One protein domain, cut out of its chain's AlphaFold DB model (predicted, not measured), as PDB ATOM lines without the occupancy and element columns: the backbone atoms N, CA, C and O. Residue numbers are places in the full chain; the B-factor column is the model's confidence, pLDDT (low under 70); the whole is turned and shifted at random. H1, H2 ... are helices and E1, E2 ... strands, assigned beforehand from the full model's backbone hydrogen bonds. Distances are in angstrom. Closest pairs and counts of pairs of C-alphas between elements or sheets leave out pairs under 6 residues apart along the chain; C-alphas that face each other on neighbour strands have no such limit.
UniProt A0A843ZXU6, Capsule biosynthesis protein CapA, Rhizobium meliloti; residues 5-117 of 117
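AT A GLANCE: This is residues 5 to 117 of the 117 residues of the protein "Capsule biosynthesis protein CapA" of Rhizobium meliloti (UniProt A0A843ZXU6). A long, strongly twisted hairpin of E3 and E4 runs along much of the model, and the long helix H3 packs on the sheet built round this hairpin, with the strands E6 and E7 at one side of the helix and the small hairpin of E1 and E2 by its last part. At the end away from the turn between E3 and E4 sit the short helices H1 and H2, and the long stretch of residues 16 to 34, with no named element, runs from E2 along the body out past this end and folds back to H1, with Glu 28 in it and Glu 49 in that turn having the two C-alphas farthest apart, at 50.7 A. The printed part has 113 residues, with three named helices and seven named strands in the order E1, E2, H1, E3, E4, H2, E5, H3, E6, E7, and its class is mixed, helices and strands. E3, E4, E5, E6 and E7 form a branched sheet whose neighbour pairs are antiparallel, while E1 and E2 make a second, antiparallel sheet. The whole is compact, with a radius of gyration of the C-alphas of 15.2 A, and spans 49 by 25 by 24 A, only just a rod.

IN THESE COORDINATES: E1 takes residues 6 to 9, beginning at C-alpha 6 at (5.854, -24.243, -40.170), and E2 takes residues 12 to 15. H1 is residues 35 to 38. E3, residues 39 to 47, is 25.8 A long, and E4, residues 53 to 63, is 27.7 A long. H2 is residues 65 to 70 and E5 residues 80 to 82. H3, residues 85 to 102, begins at C-alpha 85 at (-9.944, -36.756, -30.827) and is 26.3 A long. E6 is residues 107 to 109. E7, residues 112 to 116, is 13.0 A long and ends at C-alpha 116 at (6.508, -20.908, -27.865).

HOW THE PARTS SIT: E4 has three neighbours in the strongly twisted branched sheet. E3 lies on one side of it, beside residues 53 to 62, and the two form a hairpin, antiparallel at 159 degrees, with N 42 and O 59 2.8 A apart, within hydrogen-bond range. On the other side of E4 lie E7, beside residues 55 to 59, with N 58 and O 113 2.7 A apart, and E5, beside residues 60 to 63, with N 62 and O 81 2.9 A apart. E6 and E7 form a hairpin, with N 114 and O 107 2.8 A apart. H3 is on this sheet; its closest C-alphas to E4 are those of Ala 88 and Pro 60, 5.6 A apart, and to E7 those of Leu 92 and Gly 113, 6.2 A apart. E1 and E2 form a hairpin, with N 9 and O 12 2.8 A apart. The closest C-alphas of E1 and H3, those of Ile 6 and Ser 99, are 5.2 A apart, and those of E2 and E4, Arg 12 and Leu 53, are 5.5 A apart. H1 only grazes the branched sheet with its residues 35 to 38, and it is near H3. H2 stands up from that sheet at 45 degrees. H2 and H3 are close but not clearly touching, about perpendicular at 78 degrees, with the C-alphas of Asp 66 and Ser 87 closest at 7.3 A. Of the O i to N i+4 pairs, 12 of 14 are within hydrogen-bond range in H3 and 1 of 2 in H2; H1 is too short for such a pair.

THE WHOLE: The two C-alphas farthest apart are those of Glu 28 and Glu 49, at 50.7 A. The printed part has no cut and ends at residue 117, the chain's last residue. The link from E2 to H1, with 19 residues between them, is long. Mean pLDDT of the printed part is 90.0, and residues 27 to 30 and 68 to 72 are under 70.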
ATOM      1  N   PRO A   5       4.672 -27.914 -43.321       97.81
ATOM      2  CA  PRO A   5       5.346 -27.483 -42.104       97.81
ATOM      3  C   PRO A   5       5.374 -25.967 -41.893       97.81
ATOM      4  O   PRO A   5       5.157 -25.167 -42.808       97.81
ATOM      5  N   ILE A   6       5.676 -25.608 -40.650       98.44
ATOM      6  CA  ILE A   6       5.854 -24.243 -40.170       98.44
ATOM      7  C   ILE A   6       7.332 -24.047 -39.836       98.44
ATOM      8  O   ILE A   6       7.974 -24.931 -39.273       98.44
ATOM      9  N   GLU A   7       7.864 -22.879 -40.170       98.31
ATOM     10  CA  GLU A   7       9.207 -22.447 -39.788       98.31
ATOM     11  C   GLU A   7       9.131 -21.132 -39.015       98.31
ATOM     12  O   GLU A   7       8.248 -20.307 -39.251       98.31
ATOM     13  N   ILE A   8      10.086 -20.910 -38.114       98.12
ATOM     14  CA  ILE A   8      10.295 -19.612 -37.477       98.12
ATOM     15  C   ILE A   8      11.589 -19.024 -38.026       98.12
ATOM     16  O   ILE A   8      12.690 -19.383 -37.613       98.12
ATOM     17  N   TYR A   9      11.455 -18.068 -38.940       97.19
ATOM     18  CA  TYR A   9      12.586 -17.417 -39.579       97.19
ATOM     19  C   TYR A   9      12.762 -15.996 -39.046       97.19
ATOM     20  O   TYR A   9      11.887 -15.141 -39.186       97.19
ATOM     21  N   ARG A  10      13.915 -15.724 -38.421       96.06
ATOM     22  CA  ARG A  10      14.247 -14.414 -37.817       96.06
ATOM     23  C   ARG A  10      13.152 -13.893 -36.867       96.06
ATOM     24  O   ARG A  10      12.827 -12.708 -36.879       96.06
ATOM     25  N   GLY A  11      12.595 -14.789 -36.051       96.56
ATOM     26  CA  GLY A  11      11.541 -14.471 -35.082       96.56
ATOM     27  C   GLY A  11      10.155 -14.251 -35.693       96.56
ATOM     28  O   GLY A  11       9.315 -13.637 -35.047       96.56
ATOM     29  N   ARG A  12       9.913 -14.695 -36.934       97.25
ATOM     30  CA  ARG A  12       8.631 -14.545 -37.642       97.25
ATOM     31  C   ARG A  12       8.167 -15.895 -38.186       97.25
ATOM     32  O   ARG A  12       9.004 -16.639 -38.699       97.25
ATOM     33  N   PRO A  13       6.867 -16.216 -38.106       97.62
ATOM     34  CA  PRO A  13       6.363 -17.482 -38.606       97.62
ATOM     35  C   PRO A  13       6.278 -17.482 -40.134       97.62
ATOM     36  O   PRO A  13       5.843 -16.506 -40.749       97.62
ATOM     37  N   ILE A  14       6.637 -18.606 -40.739       98.06
ATOM     38  CA  ILE A  14       6.387 -18.930 -42.139       98.06
ATOM     39  C   ILE A  14       5.504 -20.174 -42.161       98.06
ATOM     40  O   ILE A  14       5.932 -21.262 -41.784       98.06
ATOM     41  N   PHE A  15       4.269 -20.012 -42.630       97.75
ATOM     42  CA  PHE A  15       3.368 -21.123 -42.923       97.75
ATOM     43  C   PHE A  15       3.503 -21.463 -44.407       97.75
ATOM     44  O   PHE A  15       2.948 -20.762 -45.253       97.75
ATOM     45  N   TYR A  16       4.238 -22.526 -44.744       97.19
ATOM     46  CA  TYR A  16       4.476 -22.891 -46.148       97.19
ATOM     47  C   TYR A  16       3.180 -23.247 -46.893       97.19
ATOM     48  O   TYR A  16       3.057 -23.028 -48.096       97.19
ATOM     49  N   SER A  17       2.190 -23.773 -46.172       96.00
ATOM     50  CA  SER A  17       0.804 -23.898 -46.609       96.00
ATOM     51  C   SER A  17      -0.050 -24.310 -45.421       96.00
ATOM     52  O   SER A  17       0.309 -25.243 -44.708       96.00
ATOM     53  N   LEU A  18      -1.213 -23.687 -45.253       94.25
ATOM     54  CA  LEU A  18      -2.198 -24.131 -44.269       94.25
ATOM     55  C   LEU A  18      -3.116 -25.235 -44.811       94.25
ATOM     56  O   LEU A  18      -3.979 -25.704 -44.084       94.25
ATOM     57  N   GLY A  19      -2.959 -25.681 -46.058       91.25
ATOM     58  CA  GLY A  19      -3.954 -26.542 -46.697       91.25
ATOM     59  C   GLY A  19      -5.218 -25.767 -47.080       91.25
ATOM     60  O   GLY A  19      -5.174 -24.554 -47.289       91.25
ATOM     61  N   ASN A  20      -6.337 -26.476 -47.227       90.06
ATOM     62  CA  ASN A  20      -7.599 -25.873 -47.655       90.06
ATOM     63  C   ASN A  20      -8.494 -25.575 -46.446       90.06
ATOM     64  O   ASN A  20      -8.571 -26.372 -45.517       90.06
ATOM     65  N   PHE A  21      -9.226 -24.465 -46.516       87.56
ATOM     66  CA  PHE A  21     -10.301 -24.124 -45.572       87.56
ATOM     67  C   PHE A  21     -11.691 -24.237 -46.194       87.56
ATOM     68  O   PHE A  21     -12.665 -24.539 -45.512       87.56
ATOM     69  N   ILE A  22     -11.772 -23.982 -47.498       81.81
ATOM     70  CA  ILE A  22     -12.981 -24.064 -48.308       81.81
ATOM     71  C   ILE A  22     -12.578 -24.790 -49.583       81.81
ATOM     72  O   ILE A  22     -11.571 -24.438 -50.205       81.81
ATOM     73  N   PHE A  23     -13.334 -25.813 -49.966       79.50
ATOM     74  CA  PHE A  23     -12.987 -26.634 -51.116       79.50
ATOM     75  C   PHE A  23     -14.244 -27.040 -51.882       79.50
ATOM     76  O   PHE A  23     -14.994 -27.914 -51.461       79.50
ATOM     77  N   HIS A  24     -14.490 -26.385 -53.019       74.00
ATOM     78  CA  HIS A  24     -15.603 -26.724 -53.901       74.00
ATOM     79  C   HIS A  24     -15.171 -27.793 -54.899       74.00
ATOM     80  O   HIS A  24     -14.459 -27.513 -55.864       74.00
ATOM     81  N   VAL A  25     -15.631 -29.021 -54.687       75.00
ATOM     82  CA  VAL A  25     -15.382 -30.138 -55.596       75.00
ATOM     83  C   VAL A  25     -16.651 -30.961 -55.771       75.00
ATOM     84  O   VAL A  25     -17.469 -31.055 -54.860       75.00
ATOM     85  N   ARG A  26     -16.819 -31.545 -56.961       72.06
ATOM     86  CA  ARG A  26     -17.912 -32.479 -57.246       72.06
ATOM     87  C   ARG A  26     -17.443 -33.911 -57.043       72.06
ATOM     88  O   ARG A  26     -16.409 -34.295 -57.597       72.06
ATOM     89  N   SER A  27     -18.219 -34.700 -56.313       68.69
ATOM     90  CA  SER A  27     -17.896 -36.087 -55.963       68.69
ATOM     91  C   SER A  27     -17.684 -36.968 -57.189       68.69
ATOM     92  O   SER A  27     -16.751 -37.760 -57.231       68.69
ATOM     93  N   GLU A  28     -18.480 -36.763 -58.239       63.12
ATOM     94  CA  GLU A  28     -18.458 -37.565 -59.472       63.12
ATOM     95  C   GLU A  28     -17.149 -37.463 -60.278       63.12
ATOM     96  O   GLU A  28     -16.877 -38.315 -61.119       63.12
ATOM     97  N   LYS A  29     -16.344 -36.414 -60.058       63.56
ATOM     98  CA  LYS A  29     -15.107 -36.146 -60.818       63.56
ATOM     99  C   LYS A  29     -13.872 -35.966 -59.938       63.56
ATOM    100  O   LYS A  29     -12.818 -35.577 -60.441       63.56
ATOM    101  N   SER A  30     -13.986 -36.193 -58.633       68.56
ATOM    102  CA  SER A  30     -12.886 -35.935 -57.711       68.56
ATOM    103  C   SER A  30     -11.883 -37.086 -57.705       68.56
ATOM    104  O   SER A  30     -12.238 -38.227 -57.428       68.56
ATOM    105  N   THR A  31     -10.609 -36.778 -57.938       71.94
ATOM    106  CA  THR A  31      -9.482 -37.682 -57.652       71.94
ATOM    107  C   THR A  31      -8.932 -37.491 -56.232       71.94
ATOM    108  O   THR A  31      -7.982 -38.165 -55.836       71.94
ATOM    109  N   TRP A  32      -9.516 -36.579 -55.444       73.00
ATOM    110  CA  TRP A  32      -9.045 -36.211 -54.108       73.00
ATOM    111  C   TRP A  32      -9.603 -37.149 -53.038       73.00
ATOM    112  O   TRP A  32     -10.616 -36.861 -52.400       73.00
ATOM    113  N   THR A  33      -8.933 -38.281 -52.845       73.81
ATOM    114  CA  THR A  33      -9.305 -39.305 -51.853       73.81
ATOM    115  C   THR A  33      -8.480 -39.237 -50.569       73.81
ATOM    116  O   THR A  33      -8.910 -39.748 -49.540       73.81
ATOM    117  N   ALA A  34      -7.314 -38.592 -50.622       83.75
ATOM    118  CA  ALA A  34      -6.401 -38.456 -49.495       83.75
ATOM    119  C   ALA A  34      -7.020 -37.573 -48.384       83.75
ATOM    120  O   ALA A  34      -7.407 -36.433 -48.679       83.75
ATOM    121  N   PRO A  35      -7.128 -38.054 -47.125       81.88
ATOM    122  CA  PRO A  35      -7.690 -37.292 -46.002       81.88
ATOM    123  C   PRO A  35      -7.032 -35.920 -45.816       81.88
ATOM    124  O   PRO A  35      -7.699 -34.926 -45.544       81.88
ATOM    125  N   GLU A  36      -5.730 -35.846 -46.081       88.44
ATOM    126  CA  GLU A  36      -4.877 -34.676 -45.898       88.44
ATOM    127  C   GLU A  36      -5.304 -33.453 -46.718       88.44
ATOM    128  O   GLU A  36      -4.908 -32.335 -46.392       88.44
ATOM    129  N   VAL A  37      -6.078 -33.653 -47.788       89.19
ATOM    130  CA  VAL A  37      -6.627 -32.575 -48.629       89.19
ATOM    131  C   VAL A  37      -7.688 -31.766 -47.883       89.19
ATOM    132  O   VAL A  37      -7.874 -30.579 -48.163       89.19
ATOM    133  N   TRP A  38      -8.357 -32.409 -46.929       89.62
ATOM    134  CA  TRP A  38      -9.471 -31.874 -46.147       89.62
ATOM    135  C   TRP A  38      -9.033 -31.356 -44.781       89.62
ATOM    136  O   TRP A  38      -9.868 -30.914 -44.001       89.62
ATOM    137  N   GLU A  39      -7.738 -31.424 -44.491       93.69
ATOM    138  CA  GLU A  39      -7.165 -31.096 -43.197       93.69
ATOM    139  C   GLU A  39      -6.364 -29.808 -43.260       93.69
ATOM    140  O   GLU A  39      -5.589 -29.565 -44.191       93.69
ATOM    141  N   SER A  40      -6.523 -29.007 -42.218       95.88
ATOM    142  CA  SER A  40      -5.862 -27.722 -42.068       95.88
ATOM    143  C   SER A  40      -5.691 -27.385 -40.582       95.88
ATOM    144  O   SER A  40      -6.065 -28.163 -39.700       95.88
ATOM    145  N   VAL A  41      -5.093 -26.232 -40.295       97.19
ATOM    146  CA  VAL A  41      -5.000 -25.647 -38.955       97.19
ATOM    147  C   VAL A  41      -5.293 -24.152 -39.038       97.19
ATOM    148  O   VAL A  41      -4.811 -23.474 -39.944       97.19
ATOM    149  N   VAL A  42      -6.031 -23.612 -38.070       97.06
ATOM    150  CA  VAL A  42      -6.066 -22.167 -37.804       97.06
ATOM    151  C   VAL A  42      -4.906 -21.838 -36.873       97.06
ATOM    152  O   VAL A  42      -4.871 -22.327 -35.745       97.06
ATOM    153  N   GLY A  43      -3.962 -21.020 -37.338       96.94
ATOM    154  CA  GLY A  43      -2.867 -20.510 -36.515       96.94
ATOM    155  C   GLY A  43      -3.211 -19.157 -35.899       96.94
ATOM    156  O   GLY A  43      -3.306 -18.162 -36.613       96.94
ATOM    157  N   VAL A  44      -3.368 -19.109 -34.578       98.00
ATOM    158  CA  VAL A  44      -3.510 -17.867 -33.809       98.00
ATOM    159  C   VAL A  44      -2.127 -17.467 -33.315       98.00
ATOM    160  O   VAL A  44      -1.541 -18.170 -32.498       98.00
ATOM    161  N   CYS A  45      -1.595 -16.365 -33.840       97.94
ATOM    162  CA  CYS A  45      -0.249 -15.890 -33.522       97.94
ATOM    163  C   CYS A  45      -0.313 -14.660 -32.614       97.94
ATOM    164  O   CYS A  45      -1.085 -13.736 -32.883       97.94
ATOM    165  N   SER A  46       0.535 -14.617 -31.591       97.88
ATOM    166  CA  SER A  46       0.780 -13.426 -30.777       97.88
ATOM    167  C   SER A  46       2.165 -12.855 -31.077       97.88
ATOM    168  O   SER A  46       3.130 -13.591 -31.296       97.88
ATOM    169  N   PHE A  47       2.262 -11.527 -31.109       98.06
ATOM    170  CA  PHE A  47       3.498 -10.812 -31.420       98.06
ATOM    171  C   PHE A  47       3.784  -9.764 -30.348       98.06
ATOM    172  O   PHE A  47       2.860  -9.130 -29.837       98.06
ATOM    173  N   GLY A  48       5.062  -9.592 -30.018       97.06
ATOM    174  CA  GLY A  48       5.533  -8.529 -29.135       97.06
ATOM    175  C   GLY A  48       5.612  -7.173 -29.833       97.06
ATOM    176  O   GLY A  48       5.396  -7.056 -31.042       97.06
ATOM    177  N   GLU A  49       5.975  -6.140 -29.070       96.50
ATOM    178  CA  GLU A  49       6.110  -4.759 -29.568       96.50
ATOM    179  C   GLU A  49       7.156  -4.617 -30.688       96.50
ATOM    180  O   GLU A  49       7.052  -3.741 -31.546       96.50
ATOM    181  N   ASP A  50       8.148  -5.506 -30.728       96.06
ATOM    182  CA  ASP A  50       9.195  -5.551 -31.750       96.06
ATOM    183  C   ASP A  50       8.809  -6.374 -32.998       96.06
ATOM    184  O   ASP A  50       9.641  -6.610 -33.881       96.06
ATOM    185  N   ASN A  51       7.539  -6.783 -33.108       94.50
ATOM    186  CA  ASN A  51       6.995  -7.660 -34.151       94.50
ATOM    187  C   ASN A  51       7.653  -9.048 -34.209       94.50
ATOM    188  O   ASN A  51       7.658  -9.692 -35.267       94.50
ATOM    189  N   ARG A  52       8.228  -9.521 -33.100       97.31
ATOM    190  CA  ARG A  52       8.663 -10.912 -32.969       97.31
ATOM    191  C   ARG A  52       7.520 -11.769 -32.456       97.31
ATOM    192  O   ARG A  52       6.718 -11.338 -31.632       97.31
ATOM    193  N   LEU A  53       7.446 -12.980 -32.986       98.19
ATOM    194  CA  LEU A  53       6.506 -13.998 -32.549       98.19
ATOM    195  C   LEU A  53       6.764 -14.343 -31.076       98.19
ATOM    196  O   LEU A  53       7.915 -14.529 -30.690       98.19
ATOM    197  N   ILE A  54       5.696 -14.440 -30.287       98.06
ATOM    198  CA  ILE A  54       5.732 -14.912 -28.895       98.06
ATOM    199  C   ILE A  54       5.204 -16.346 -28.839       98.06
ATOM    200  O   ILE A  54       5.858 -17.243 -28.314       98.06
ATOM    201  N   GLU A  55       4.021 -16.572 -29.410       98.06
ATOM    202  CA  GLU A  55       3.354 -17.870 -29.379       98.06
ATOM    203  C   GLU A  55       2.515 -18.090 -30.645       98.06
ATOM    204  O   GLU A  55       1.974 -17.146 -31.231       98.06
ATOM    205  N   ILE A  56       2.373 -19.354 -31.047       98.50
ATOM    206  CA  ILE A  56       1.342 -19.809 -31.982       98.50
ATOM    207  C   ILE A  56       0.499 -20.875 -31.289       98.50
ATOM    208  O   ILE A  56       1.033 -21.889 -30.841       98.50
ATOM    209  N   THR A  57      -0.819 -20.687 -31.282       98.50
ATOM    210  CA  THR A  57      -1.776 -21.768 -31.019       98.50
ATOM    211  C   THR A  57      -2.346 -22.278 -32.341       98.50
ATOM    212  O   THR A  57      -2.883 -21.511 -33.139       98.50
ATOM    213  N   LEU A  58      -2.225 -23.579 -32.584       98.50
ATOM    214  CA  LEU A  58      -2.728 -24.275 -33.762       98.50
ATOM    215  C   LEU A  58      -4.012 -25.023 -33.411       98.50
ATOM    216  O   LEU A  58      -3.989 -26.003 -32.663       98.50
ATOM    217  N   HIS A  59      -5.120 -24.597 -34.006       98.06
ATOM    218  CA  HIS A  59      -6.406 -25.276 -33.898       98.06
ATOM    219  C   HIS A  59      -6.618 -26.151 -35.137       98.06
ATOM    220  O   HIS A  59      -6.825 -25.604 -36.225       98.06
ATOM    221  N   PRO A  60      -6.544 -27.489 -35.026       97.44
ATOM    222  CA  PRO A  60      -6.731 -28.358 -36.177       97.44
ATOM    223  C   PRO A  60      -8.171 -28.279 -36.678       97.44
ATOM    224  O   PRO A  60      -9.114 -28.201 -35.888       97.44
ATOM    225  N   VAL A  61      -8.343 -28.303 -37.997       95.56
ATOM    226  CA  VAL A  61      -9.655 -28.272 -38.645       95.56
ATOM    227  C   VAL A  61      -9.768 -29.321 -39.743       95.56
ATOM    228  O   VAL A  61      -8.792 -29.663 -40.415       95.56
ATOM    229  N   VAL A  62     -10.995 -29.795 -39.939       93.12
ATOM    230  CA  VAL A  62     -11.393 -30.694 -41.022       93.12
ATOM    231  C   VAL A  62     -12.539 -30.048 -41.793       93.12
ATOM    232  O   VAL A  62     -13.554 -29.659 -41.211       93.12
ATOM    233  N   ILE A  63     -12.409 -29.942 -43.114       89.62
ATOM    234  CA  ILE A  63     -13.492 -29.463 -43.978       89.62
ATOM    235  C   ILE A  63     -14.613 -30.509 -44.004       89.62
ATOM    236  O   ILE A  63     -14.405 -31.653 -44.405       89.62
ATOM    237  N   GLY A  64     -15.813 -30.096 -43.598       85.69
ATOM    238  CA  GLY A  64     -16.991 -30.946 -43.419       85.69
ATOM    239  C   GLY A  64     -17.078 -31.640 -42.060       85.69
ATOM    240  O   GLY A  64     -18.114 -32.223 -41.758       85.69
ATOM    241  N   GLY A  65     -16.034 -31.556 -41.234       83.94
ATOM    242  CA  GLY A  65     -15.962 -32.249 -39.948       83.94
ATOM    243  C   GLY A  65     -15.691 -33.751 -40.065       83.94
ATOM    244  O   GLY A  65     -15.662 -34.324 -41.156       83.94
ATOM    245  N   ASP A  66     -15.475 -34.386 -38.912       75.94
ATOM    246  CA  ASP A  66     -15.052 -35.789 -38.824       75.94
ATOM    247  C   ASP A  66     -16.093 -36.759 -39.411       75.94
ATOM    248  O   ASP A  66     -15.738 -37.713 -40.100       75.94
ATOM    249  N   GLU A  67     -17.385 -36.481 -39.227       71.75
ATOM    250  CA  GLU A  67     -18.469 -37.304 -39.780       71.75
ATOM    251  C   GLU A  67     -18.500 -37.270 -41.313       71.75
ATOM    252  O   GLU A  67     -18.681 -38.299 -41.966       71.75
ATOM    253  N   ALA A  68     -18.256 -36.102 -41.917       68.88
ATOM    254  CA  ALA A  68     -18.263 -35.972 -43.369       68.88
ATOM    255  C   ALA A  68     -17.022 -36.586 -44.030       68.88
ATOM    256  O   ALA A  68     -17.049 -36.817 -45.243       68.88
ATOM    257  N   LEU A  69     -15.954 -36.890 -43.277       66.44
ATOM    258  CA  LEU A  69     -14.827 -37.678 -43.790       66.44
ATOM    259  C   LEU A  69     -15.246 -39.113 -44.138       66.44
ATOM    260  O   LEU A  69     -14.701 -39.678 -45.086       66.44
ATOM    261  N   ALA A  70     -16.226 -39.672 -43.420       69.00
ATOM    262  CA  ALA A  70     -16.798 -40.987 -43.702       69.00
ATOM    263  C   ALA A  70     -17.833 -40.963 -44.846       69.00
ATOM    264  O   ALA A  70     -18.135 -42.008 -45.428       69.00
ATOM    265  N   ASP A  71     -18.357 -39.783 -45.194       69.25
ATOM    266  CA  ASP A  71     -19.288 -39.601 -46.308       69.25
ATOM    267  C   ASP A  71     -18.533 -39.497 -47.648       69.25
ATOM    268  O   ASP A  71     -17.528 -38.789 -47.787       69.25
ATOM    269  N   ARG A  72     -19.045 -40.206 -48.662       66.88
ATOM    270  CA  ARG A  72     -18.535 -40.164 -50.040       66.88
ATOM    271  C   ARG A  72     -18.984 -38.909 -50.790       66.88
ATOM    272  O   ARG A  72     -18.387 -38.592 -51.815       66.88
ATOM    273  N   MET A  73     -20.018 -38.214 -50.310       72.06
ATOM    274  CA  MET A  73     -20.543 -37.004 -50.935       72.06
ATOM    275  C   MET A  73     -19.789 -35.764 -50.434       72.06
ATOM    276  O   MET A  73     -20.115 -35.165 -49.408       72.06
ATOM    277  N   LEU A  74     -18.764 -35.371 -51.186       72.25
ATOM    278  CA  LEU A  74     -17.876 -34.242 -50.907       72.25
ATOM    279  C   LEU A  74     -18.616 -32.901 -50.835       72.25
ATOM    280  O   LEU A  74     -18.187 -32.008 -50.113       72.25
ATOM    281  N   GLU A  75     -19.751 -32.763 -51.518       77.81
ATOM    282  CA  GLU A  75     -20.582 -31.558 -51.513       77.81
ATOM    283  C   GLU A  75     -21.167 -31.235 -50.129       77.81
ATOM    284  O   GLU A  75     -21.579 -30.103 -49.895       77.81
ATOM    285  N   ARG A  76     -21.193 -32.193 -49.192       73.19
ATOM    286  CA  ARG A  76     -21.594 -31.943 -47.794       73.19
ATOM    287  C   ARG A  76     -20.492 -31.296 -46.959       73.19
ATOM    288  O   ARG A  76     -20.761 -30.819 -45.860       73.19
ATOM    289  N   ARG A  77     -19.261 -31.231 -47.476       77.81
ATOM    290  CA  ARG A  77     -18.100 -30.647 -46.795       77.81
ATOM    291  C   ARG A  77     -18.049 -29.136 -47.024       77.81
ATOM    292  O   ARG A  77     -17.184 -28.626 -47.728       77.81
ATOM    293  N   LEU A  78     -19.029 -28.430 -46.464       76.06
ATOM    294  CA  LEU A  78     -19.280 -27.016 -46.767       76.06
ATOM    295  C   LEU A  78     -18.411 -26.045 -45.960       76.06
ATOM    296  O   LEU A  78     -18.010 -25.007 -46.481       76.06
ATOM    297  N   ALA A  79     -18.129 -26.371 -44.697       85.12
ATOM    298  CA  ALA A  79     -17.417 -25.495 -43.774       85.12
ATOM    299  C   ALA A  79     -16.286 -26.243 -43.055       85.12
ATOM    300  O   ALA A  79     -16.373 -27.458 -42.875       85.12
ATOM    301  N   PRO A  80     -15.220 -25.551 -42.633       90.75
ATOM    302  CA  PRO A  80     -14.234 -26.119 -41.728       90.75
ATOM    303  C   PRO A  80     -14.825 -26.248 -40.321       90.75
ATOM    304  O   PRO A  80     -15.444 -25.318 -39.802       90.75
ATOM    305  N   HIS A  81     -14.592 -27.392 -39.691       92.75
ATOM    306  CA  HIS A  81     -14.941 -27.647 -38.297       92.75
ATOM    307  C   HIS A  81     -13.669 -27.914 -37.504       92.75
ATOM    308  O   HIS A  81     -12.727 -28.496 -38.042       92.75
ATOM    309  N   LEU A  82     -13.648 -27.516 -36.229       94.44
ATOM    310  CA  LEU A  82     -12.575 -27.921 -35.322       94.44
ATOM    311  C   LEU A  82     -12.500 -29.448 -35.293       94.44
ATOM    312  O   LEU A  82     -13.497 -30.120 -35.034       94.44
ATOM    313  N   ALA A  83     -11.314 -29.974 -35.574       94.25
ATOM    314  CA  ALA A  83     -11.037 -31.386 -35.424       94.25
ATOM    315  C   ALA A  83     -10.918 -31.704 -33.934       94.25
ATOM    316  O   ALA A  83     -10.376 -30.909 -33.161       94.25
ATOM    317  N   THR A  84     -11.365 -32.889 -33.531       92.56
ATOM    318  CA  THR A  84     -11.191 -33.376 -32.158       92.56
ATOM    319  C   THR A  84     -10.665 -34.812 -32.164       92.56
ATOM    320  O   THR A  84     -10.469 -35.404 -33.227       92.56
ATOM    321  N   GLY A  85     -10.351 -35.357 -30.984       92.44
ATOM    322  CA  GLY A  85      -9.944 -36.756 -30.827       92.44
ATOM    323  C   GLY A  85      -8.799 -37.182 -31.755       92.44
ATOM    324  O   GLY A  85      -7.761 -36.518 -31.840       92.44
ATOM    325  N   GLU A  86      -8.990 -38.302 -32.453       92.19
ATOM    326  CA  GLU A  86      -7.971 -38.901 -33.324       92.19
ATOM    327  C   GLU A  86      -7.603 -38.022 -34.525       92.19
ATOM    328  O   GLU A  86      -6.428 -37.957 -34.893       92.19
ATOM    329  N   SER A  87      -8.567 -37.306 -35.114       93.19
ATOM    330  CA  SER A  87      -8.302 -36.386 -36.225       93.19
ATOM    331  C   SER A  87      -7.396 -35.243 -35.788       93.19
ATOM    332  O   SER A  87      -6.380 -34.992 -36.437       93.19
ATOM    333  N   ALA A  88      -7.703 -34.600 -34.656       95.94
ATOM    334  CA  ALA A  88      -6.860 -33.543 -34.098       95.94
ATOM    335  C   ALA A  88      -5.437 -34.047 -33.828       95.94
ATOM    336  O   ALA A  88      -4.466 -33.448 -34.292       95.94
ATOM    337  N   ALA A  89      -5.312 -35.192 -33.147       95.38
ATOM    338  CA  ALA A  89      -4.021 -35.796 -32.834       95.38
ATOM    339  C   ALA A  89      -3.211 -36.114 -34.100       95.38
ATOM    340  O   ALA A  89      -2.013 -35.842 -34.160       95.38
ATOM    341  N   ARG A  90      -3.858 -36.649 -35.140       94.94
ATOM    342  CA  ARG A  90      -3.214 -36.997 -36.411       94.94
ATOM    343  C   ARG A  90      -2.745 -35.767 -37.188       94.94
ATOM    344  O   ARG A  90      -1.612 -35.773 -37.670       94.94
ATOM    345  N   ILE A  91      -3.578 -34.729 -37.295       96.81
ATOM    346  CA  ILE A  91      -3.237 -33.470 -37.980       96.81
ATOM    347  C   ILE A  91      -2.047 -32.806 -37.286       96.81
ATOM    348  O   ILE A  91      -1.051 -32.481 -37.938       96.81
ATOM    349  N   LEU A  92      -2.124 -32.655 -35.959       98.00
ATOM    350  CA  LEU A  92      -1.090 -31.991 -35.169       98.00
ATOM    351  C   LEU A  92       0.218 -32.782 -35.154       98.00
ATOM    352  O   LEU A  92       1.269 -32.189 -35.380       98.00
ATOM    353  N   ARG A  93       0.174 -34.113 -34.994       96.75
ATOM    354  CA  ARG A  93       1.370 -34.967 -35.078       96.75
ATOM    355  C   ARG A  93       2.063 -34.821 -36.431       96.75
ATOM    356  O   ARG A  93       3.263 -34.584 -36.481       96.75
ATOM    357  N   ARG A  94       1.305 -34.891 -37.529       96.38
ATOM    358  CA  ARG A  94       1.845 -34.743 -38.887       96.38
ATOM    359  C   ARG A  94       2.454 -33.357 -39.124       96.38
ATOM    360  O   ARG A  94       3.471 -33.250 -39.806       96.38
ATOM    361  N   CYS A  95       1.837 -32.297 -38.602       97.69
ATOM    362  CA  CYS A  95       2.381 -30.941 -38.679       97.69
ATOM    363  C   CYS A  95       3.656 -30.797 -37.828       97.69
ATOM    364  O   CYS A  95       4.646 -30.249 -38.313       97.69
ATOM    365  N   SER A  96       3.659 -31.361 -36.616       97.94
ATOM    366  CA  SER A  96       4.801 -31.388 -35.694       97.94
ATOM    367  C   SER A  96       6.004 -32.112 -36.305       97.94
ATOM    368  O   SER A  96       7.061 -31.511 -36.467       97.94
ATOM    369  N   GLU A  97       5.833 -33.345 -36.790       97.25
ATOM    370  CA  GLU A  97       6.907 -34.147 -37.401       97.25
ATOM    371  C   GLU A  97       7.569 -33.464 -38.608       97.25
ATOM    372  O   GLU A  97       8.771 -33.609 -38.838       97.25
ATOM    373  N   GLN A  98       6.790 -32.729 -39.405       97.44
ATOM    374  CA  GLN A  98       7.323 -31.990 -40.545       97.44
ATOM    375  C   GLN A  98       8.025 -30.700 -40.104       97.44
ATOM    376  O   GLN A  98       9.084 -30.382 -40.641       97.44
ATOM    377  N   SER A  99       7.459 -29.970 -39.138       98.38
ATOM    378  CA  SER A  99       7.997 -28.683 -38.661       98.38
ATOM    379  C   SER A  99       9.255 -28.868 -37.807       98.38
ATOM    380  O   SER A  99      10.169 -28.048 -37.872       98.38
ATOM    381  N   ALA A 100       9.385 -30.010 -37.127       98.00
ATOM    382  CA  ALA A 100      10.592 -30.404 -36.403       98.00
ATOM    383  C   ALA A 100      11.832 -30.448 -37.314       98.00
ATOM    384  O   ALA A 100      12.934 -30.109 -36.890       98.00
ATOM    385  N   ARG A 101      11.662 -30.783 -38.603       97.00
ATOM    386  CA  ARG A 101      12.754 -30.769 -39.601       97.00
ATOM    387  C   ARG A 101      13.253 -29.360 -39.925       97.00
ATOM    388  O   ARG A 101      14.343 -29.222 -40.469       97.00
ATOM    389  N   LEU A 102      12.460 -28.341 -39.598       97.69
ATOM    390  CA  LEU A 102      12.778 -26.920 -39.742       97.69
ATOM    391  C   LEU A 102      13.142 -26.275 -38.393       97.69
ATOM    392  O   LEU A 102      13.260 -25.057 -38.305       97.69
ATOM    393  N   GLY A 103      13.323 -27.081 -37.339       97.38
ATOM    394  CA  GLY A 103      13.712 -26.611 -36.010       97.38
ATOM    395  C   GLY A 103      12.570 -26.026 -35.175       97.38
ATOM    396  O   GLY A 103      12.845 -25.340 -34.195       97.38
ATOM    397  N   VAL A 104      11.310 -26.276 -35.544       98.19
ATOM    398  CA  VAL A 104      10.138 -25.841 -34.772       98.19
ATOM    399  C   VAL A 104       9.582 -27.016 -33.977       98.19
ATOM    400  O   VAL A 104       9.170 -28.019 -34.560       98.19
ATOM    401  N   ASP A 105       9.542 -26.867 -32.654       97.44
ATOM    402  CA  ASP A 105       8.861 -27.802 -31.762       97.44
ATOM    403  C   ASP A 105       7.391 -27.397 -31.586       97.44
ATOM    404  O   ASP A 105       7.079 -26.219 -31.397       97.44
ATOM    405  N   ILE A 106       6.492 -28.376 -31.683       98.12
ATOM    406  CA  ILE A 106       5.049 -28.179 -31.523       98.12
ATOM    407  C   ILE A 106       4.571 -29.107 -30.412       98.12
ATOM    408  O   ILE A 106       4.429 -30.316 -30.620       98.12
ATOM    409  N   GLU A 107       4.268 -28.527 -29.252       97.44
ATOM    410  CA  GLU A 107       3.687 -29.236 -28.117       97.44
ATOM    411  C   GLU A 107       2.193 -29.473 -28.371       97.44
ATOM    412  O   GLU A 107       1.447 -28.541 -28.660       97.44
ATOM    413  N   VAL A 108       1.727 -30.717 -28.257       95.31
ATOM    414  CA  VAL A 108       0.300 -31.040 -28.398       95.31
ATOM    415  C   VAL A 108      -0.327 -31.174 -27.017       95.31
ATOM    416  O   VAL A 108      -0.001 -32.094 -26.271       95.31
ATOM    417  N   SER A 109      -1.264 -30.285 -26.693       91.12
ATOM    418  CA  SER A 109      -1.959 -30.267 -25.404       91.12
ATOM    419  C   SER A 109      -3.419 -29.872 -25.586       91.12
ATOM    420  O   SER A 109      -3.734 -28.972 -26.357       91.12
ATOM    421  N   GLY A 110      -4.346 -30.571 -24.925       91.50
ATOM    422  CA  GLY A 110      -5.775 -30.229 -24.966       91.50
ATOM    423  C   GLY A 110      -6.416 -30.211 -26.365       91.50
ATOM    424  O   GLY A 110      -7.415 -29.529 -26.561       91.50
ATOM    425  N   GLY A 111      -5.849 -30.927 -27.345       94.75
ATOM    426  CA  GLY A 111      -6.341 -30.944 -28.731       94.75
ATOM    427  C   GLY A 111      -5.874 -29.770 -29.601       94.75
ATOM    428  O   GLY A 111      -6.316 -29.657 -30.743       94.75
ATOM    429  N   VAL A 112      -4.970 -28.927 -29.097       97.94
ATOM    430  CA  VAL A 112      -4.308 -27.853 -29.849       97.94
ATOM    431  C   VAL A 112      -2.801 -28.092 -29.923       97.94
ATOM    432  O   VAL A 112      -2.231 -28.808 -29.098       97.94
ATOM    433  N   GLY A 113      -2.159 -27.513 -30.936       98.12
ATOM    434  CA  GLY A 113      -0.702 -27.415 -31.013       98.12
ATOM    435  C   GLY A 113      -0.229 -26.076 -30.457       98.12
ATOM    436  O   GLY A 113      -0.855 -25.056 -30.723       98.12
ATOM    437  N   LEU A 114       0.865 -26.064 -29.712       98.31
ATOM    438  CA  LEU A 114       1.452 -24.874 -29.111       98.31
ATOM    439  C   LEU A 114       2.906 -24.749 -29.548       98.31
ATOM    440  O   LEU A 114       3.672 -25.707 -29.476       98.31
ATOM    441  N   ILE A 115       3.277 -23.554 -29.993       98.19
ATOM    442  CA  ILE A 115       4.648 -23.193 -30.346       98.19
ATOM    443  C   ILE A 115       4.996 -21.951 -29.539       98.19
ATOM    444  O   ILE A 115       4.302 -20.944 -29.662       98.19
ATOM    445  N   ARG A 116       6.052 -22.012 -28.726       94.81
ATOM    446  CA  ARG A 116       6.508 -20.908 -27.865       94.81
ATOM    447  C   ARG A 116       7.966 -20.579 -28.155       94.81
ATOM    448  O   ARG A 116       8.748 -21.492 -28.420       94.81
ATOM    449  N   LEU A 117       8.300 -19.291 -28.113       88.06
ATOM    450  CA  LEU A 117       9.654 -18.760 -28.303       88.06
ATOM    451  C   LEU A 117      10.200 -18.082 -27.048       88.06
ATOM    452  O   LEU A 117       9.388 -17.537 -26.268       88.06
TER     453      LEU A 117